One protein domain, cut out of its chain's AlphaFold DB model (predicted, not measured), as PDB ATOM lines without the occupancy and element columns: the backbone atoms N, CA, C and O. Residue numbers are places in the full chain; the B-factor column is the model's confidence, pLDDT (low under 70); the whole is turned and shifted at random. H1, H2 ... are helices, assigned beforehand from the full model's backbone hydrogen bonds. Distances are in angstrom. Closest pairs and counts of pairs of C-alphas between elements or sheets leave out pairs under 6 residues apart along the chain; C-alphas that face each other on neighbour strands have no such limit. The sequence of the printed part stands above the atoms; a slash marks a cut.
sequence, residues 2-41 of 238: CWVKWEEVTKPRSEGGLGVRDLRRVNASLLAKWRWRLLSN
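What this domain is: This is residues 2 to 41 of the 238 residues of the protein "Putative non-LTR retroelement reverse transcriptase" of Trifolium medium (UniProt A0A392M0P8). One long helix, H2, sticks out as a free rod from a small looped head, in which the short helix H1 and the unnamed stretch of residues 10 to 22 lie. The printed part has 40 residues with two named helices, H1 then H2, and no named strand; its class is all helix. It is extended, with a radius of gyration of the C-alphas of 14.4 A, and spans 46 by 21 by 8 A.

Where its parts are: H2 holds residues 23 to 39 and is 24.0 A long, from C-alpha 23 at (-32.088, 17.231, 30.055) to C-alpha 39 at (-24.034, 33.956, 14.829). H1 holds residues 6 to 9, with C-alpha 6 at (-31.133, 10.059, 36.926).

How they stand to each other: H2 and H1 are apart, with no C-alpha of the one within 8 A of the other. A long link of 13 residues joins them. Residues 24 to 41, of which 24 to 39 belong to H2, stand free. In H2 every O i to N i+4 pair is within hydrogen-bond range; H1 is too short for such a pair.

The domain as a whole: The C-alphas of Cys 2 and Asn 41, the two farthest apart, are 47.4 A apart. The printed part has no cut. Mean pLDDT of the printed part is 84.3, and residues 2 to 3 are under 70.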
ATOM      1  N   CYS A   2     -38.233   4.872  46.830       65.19
ATOM      2  CA  CYS A   2     -36.930   4.528  46.252       65.19
ATOM      3  C   CYS A   2     -36.512   5.637  45.284       65.19
ATOM      4  O   CYS A   2     -37.199   5.884  44.297       65.19
ATOM      5  N   TRP A   3     -35.397   6.300  45.574       65.69
ATOM      6  CA  TRP A   3     -34.793   7.261  44.658       65.69
ATOM      7  C   TRP A   3     -33.946   6.508  43.638       65.69
ATOM      8  O   TRP A   3     -33.030   5.773  44.005       65.69
ATOM      9  N   VAL A   4     -34.257   6.682  42.355       81.00
ATOM     10  CA  VAL A   4     -33.480   6.111  41.251       81.00
ATOM     11  C   VAL A   4     -32.531   7.182  40.723       81.00
ATOM     12  O   VAL A   4     -32.909   8.346  40.588       81.00
ATOM     13  N   LYS A   5     -31.286   6.795  40.429       81.62
ATOM     14  CA  LYS A   5     -30.292   7.705  39.847       81.62
ATOM     15  C   LYS A   5     -30.756   8.165  38.461       81.62
ATOM     16  O   LYS A   5     -31.186   7.348  37.648       81.62
ATOM     17  N   TRP A   6     -30.652   9.463  38.180       81.88
ATOM     18  CA  TRP A   6     -31.133  10.059  36.926       81.88
ATOM     19  C   TRP A   6     -30.420   9.495  35.687       81.88
ATOM     20  O   TRP A   6     -30.999   9.388  34.604       81.88
ATOM     21  N   GLU A   7     -29.172   9.061  35.852       83.50
ATOM     22  CA  GLU A   7     -28.393   8.373  34.822       83.50
ATOM     23  C   GLU A   7     -29.042   7.058  34.376       83.50
ATOM     24  O   GLU A   7     -28.971   6.717  33.202       83.50
ATOM     25  N   GLU A   8     -29.719   6.340  35.274       83.00
ATOM     26  CA  GLU A   8     -30.411   5.089  34.939       83.00
ATOM     27  C   GLU A   8     -31.738   5.363  34.220       83.00
ATOM     28  O   GLU A   8     -32.089   4.683  33.258       83.00
ATOM     29  N   VAL A   9     -32.448   6.425  34.616       83.31
ATOM     30  CA  VAL A   9     -33.706   6.858  33.978       83.31
ATOM     31  C   VAL A   9     -33.484   7.291  32.525       83.31
ATOM     32  O   VAL A   9     -34.319   7.029  31.657       83.31
ATOM     33  N   THR A  10     -32.351   7.943  32.255       84.81
ATOM     34  CA  THR A  10     -32.047   8.543  30.946       84.81
ATOM     35  C   THR A  10     -31.414   7.585  29.936       84.81
ATOM     36  O   THR A  10     -31.247   7.950  28.768       84.81
ATOM     37  N   LYS A  11     -31.086   6.351  30.345       85.81
ATOM     38  CA  LYS A  11     -30.593   5.323  29.424       85.81
ATOM     39  C   LYS A  11     -31.642   4.967  28.360       85.81
ATOM     40  O   LYS A  11     -32.852   5.033  28.621       85.81
ATOM     41  N   PRO A  12     -31.202   4.556  27.157       84.38
ATOM     42  CA  PRO A  12     -32.085   3.961  26.166       84.38
ATOM     43  C   PRO A  12     -32.856   2.769  26.745       84.38
ATOM     44  O   PRO A  12     -32.342   2.038  27.592       84.38
ATOM     45  N   ARG A  13     -34.070   2.515  26.236       85.06
ATOM     46  CA  ARG A  13     -34.865   1.343  26.649       85.06
ATOM     47  C   ARG A  13     -34.138   0.016  26.400       85.06
ATOM     48  O   ARG A  13     -34.326  -0.925  27.159       85.06
ATOM     49  N   SER A  14     -33.274  -0.042  25.385       90.88
ATOM     50  CA  SER A  14     -32.415  -1.198  25.089       90.88
ATOM     51  C   SER A  14     -31.361  -1.480  26.164       90.88
ATOM     52  O   SER A  14     -30.858  -2.594  26.239       90.88
ATOM     53  N   GLU A  15     -31.030  -0.490  26.991       89.25
ATOM     54  CA  GLU A  15     -30.038  -0.582  28.070       89.25
ATOM     55  C   GLU A  15     -30.701  -0.598  29.461       89.25
ATOM     56  O   GLU A  15     -30.038  -0.369  30.470       89.25
ATOM     57  N   GLY A  16     -32.017  -0.845  29.530       83.31
ATOM     58  CA  GLY A  16     -32.768  -0.934  30.787       83.31
ATOM     59  C   GLY A  16     -33.219   0.406  31.382       83.31
ATOM     60  O   GLY A  16     -33.726   0.424  32.501       83.31
ATOM     61  N   GLY A  17     -33.065   1.519  30.654       86.12
ATOM     62  CA  GLY A  17     -33.585   2.828  31.066       86.12
ATOM     63  C   GLY A  17     -35.022   3.099  30.616       86.12
ATOM     64  O   GLY A  17     -35.628   2.336  29.863       86.12
ATOM     65  N   LEU A  18     -35.582   4.238  31.032       83.50
ATOM     66  CA  LEU A  18     -36.949   4.646  30.669       83.50
ATOM     67  C   LEU A  18     -37.032   5.292  29.271       83.50
ATOM     68  O   LEU A  18     -38.130   5.514  28.751       83.50
ATOM     69  N   GLY A  19     -35.887   5.573  28.635       81.06
ATOM     70  CA  GLY A  19     -35.819   6.275  27.351       81.06
ATOM     71  C   GLY A  19     -36.132   7.772  27.450       81.06
ATOM     72  O   GLY A  19     -36.413   8.412  26.436       81.06
ATOM     73  N   VAL A  20     -36.101   8.340  28.660       85.50
ATOM     74  CA  VAL A  20     -36.253   9.781  28.888       85.50
ATOM     75  C   VAL A  20     -34.983  10.487  28.416       85.50
ATOM     76  O   VAL A  20     -33.873  10.055  28.710       85.50
ATOM     77  N   ARG A  21     -35.119  11.587  27.670       82.12
ATOM     78  CA  ARG A  21     -33.947  12.330  27.184       82.12
ATOM     79  C   ARG A  21     -33.203  12.980  28.348       82.12
ATOM     80  O   ARG A  21     -33.818  13.614  29.202       82.12
ATOM     81  N   ASP A  22     -31.876  12.899  28.328       84.31
ATOM     82  CA  ASP A  22     -31.037  13.632  29.277       84.31
ATOM     83  C   ASP A  22     -31.209  15.144  29.072       84.31
ATOM     84  O   ASP A  22     -30.775  15.712  28.062       84.31
ATOM     85  N   LEU A  23     -31.831  15.796  30.056       86.25
ATOM     86  CA  LEU A  23     -32.088  17.231  30.055       86.25
ATOM     87  C   LEU A  23     -30.805  18.053  29.879       86.25
ATOM     88  O   LEU A  23     -30.837  19.081  29.206       86.25
ATOM     89  N   ARG A  24     -29.656  17.593  30.398       87.25
ATOM     90  CA  ARG A  24     -28.362  18.274  30.218       87.25
ATOM     91  C   ARG A  24     -27.975  18.310  28.743       87.25
ATOM     92  O   ARG A  24     -27.616  19.364  28.223       87.25
ATOM     93  N   ARG A  25     -28.110  17.174  28.048       87.12
ATOM     94  CA  ARG A  25     -27.813  17.055  26.610       87.12
ATOM     95  C   ARG A  25     -28.796  17.857  25.764       87.12
ATOM     96  O   ARG A  25     -28.382  18.526  24.817       87.12
ATOM     97  N   VAL A  26     -30.082  17.827  26.116       89.25
ATOM     98  CA  VAL A  26     -31.111  18.627  25.437       89.25
ATOM     99  C   VAL A  26     -30.830  20.120  25.608       89.25
ATOM    100  O   VAL A  26     -30.777  20.836  24.611       89.25
ATOM    101  N   ASN A  27     -30.559  20.585  26.829       90.94
ATOM    102  CA  ASN A  27     -30.243  21.989  27.102       90.94
ATOM    103  C   ASN A  27     -28.972  22.440  26.375       90.94
ATOM    104  O   ASN A  27     -28.979  23.496  25.748       90.94
ATOM    105  N   ALA A  28     -27.910  21.627  26.372       92.56
ATOM    106  CA  ALA A  28     -26.694  21.918  25.611       92.56
ATOM    107  C   ALA A  28     -26.970  22.033  24.100       92.56
ATOM    108  O   ALA A  28     -26.503  22.968  23.450       92.56
ATOM    109  N   SER A  29     -27.787  21.132  23.550       92.12
ATOM    110  CA  SER A  29     -28.194  21.168  22.139       92.12
ATOM    111  C   SER A  29     -29.020  22.419  21.813       92.12
ATOM    112  O   SER A  29     -28.826  23.044  20.770       92.12
ATOM    113  N   LEU A  30     -29.918  22.827  22.718       89.62
ATOM    114  CA  LEU A  30     -30.695  24.058  22.578       89.62
ATOM    115  C   LEU A  30     -29.794  25.296  22.631       89.62
ATOM    116  O   LEU A  30     -29.931  26.170  21.779       89.62
ATOM    117  N   LEU A  31     -28.843  25.357  23.565       88.81
ATOM    118  CA  LEU A  31     -27.860  26.443  23.640       88.81
ATOM    119  C   LEU A  31     -27.006  26.524  22.369       88.81
ATOM    120  O   LEU A  31     -26.793  27.618  21.853       88.81
ATOM    121  N   ALA A  32     -26.574  25.388  21.814       88.94
ATOM    122  CA  ALA A  32     -25.850  25.350  20.543       88.94
ATOM    123  C   ALA A  32     -26.700  25.892  19.379       88.94
ATOM    124  O   ALA A  32     -26.223  26.713  18.595       88.94
ATOM    125  N   LYS A  33     -27.982  25.511  19.307       86.44
ATOM    126  CA  LYS A  33     -28.933  26.050  18.321       86.44
ATOM    127  C   LYS A  33     -29.118  27.562  18.468       86.44
ATOM    128  O   LYS A  33     -29.140  28.277  17.467       86.44
ATOM    129  N   TRP A  34     -29.250  28.063  19.696       84.50
ATOM    130  CA  TRP A  34     -29.366  29.499  19.956       84.50
ATOM    131  C   TRP A  34     -28.086  30.250  19.595       84.50
ATOM    132  O   TRP A  34     -28.162  31.300  18.963       84.50
ATOM    133  N   ARG A  35     -26.916  29.680  19.900       86.12
ATOM    134  CA  ARG A  35     -25.622  30.228  19.485       86.12
ATOM    135  C   ARG A  35     -25.507  30.304  17.963       86.12
ATOM    136  O   ARG A  35     -25.075  31.331  17.456       86.12
ATOM    137  N   TRP A  36     -25.939  29.274  17.234       84.62
ATOM    138  CA  TRP A  36     -25.970  29.296  15.767       84.62
ATOM    139  C   TRP A  36     -26.864  30.415  15.222       84.62
ATOM    140  O   TRP A  36     -26.436  31.177  14.360       84.62
ATOM    141  N   ARG A  37     -28.080  30.563  15.762       83.31
ATOM    142  CA  ARG A  37     -29.005  31.642  15.368       83.31
ATOM    143  C   ARG A  37     -28.429  33.026  15.637       83.31
ATOM    144  O   ARG A  37     -28.560  33.907  14.794       83.31
ATOM    145  N   LEU A  38     -27.762  33.199  16.779       81.50
ATOM    146  CA  LEU A  38     -27.089  34.446  17.120       81.50
ATOM    147  C   LEU A  38     -25.974  34.771  16.118       81.50
ATOM    148  O   LEU A  38     -25.926  35.881  15.601       81.50
ATOM    149  N   LEU A  39     -25.117  33.796  15.805       80.31
ATOM    150  CA  LEU A  39     -24.034  33.956  14.829       80.31
ATOM    151  C   LEU A  39     -24.551  34.184  13.401       80.31
ATOM    152  O   LEU A  39     -23.906  34.876  12.623       80.31
ATOM    153  N   SER A  40     -25.726  33.645  13.081       82.38
ATOM    154  CA  SER A  40     -26.404  33.852  11.794       82.38
ATOM    155  C   SER A  40     -27.188  35.172  11.741       82.38
ATOM    156  O   SER A  40     -27.765  35.501  10.709       82.38
ATOM    157  N   ASN A  41     -27.213  35.939  12.840       78.56
ATOM    158  CA  ASN A  41     -27.992  37.167  13.002       78.56
ATOM    159  C   ASN A  41     -29.505  36.978  12.737       78.56
ATOM    160  O   ASN A  41     -30.185  37.867  12.222       78.56
TER     161      ASN A  41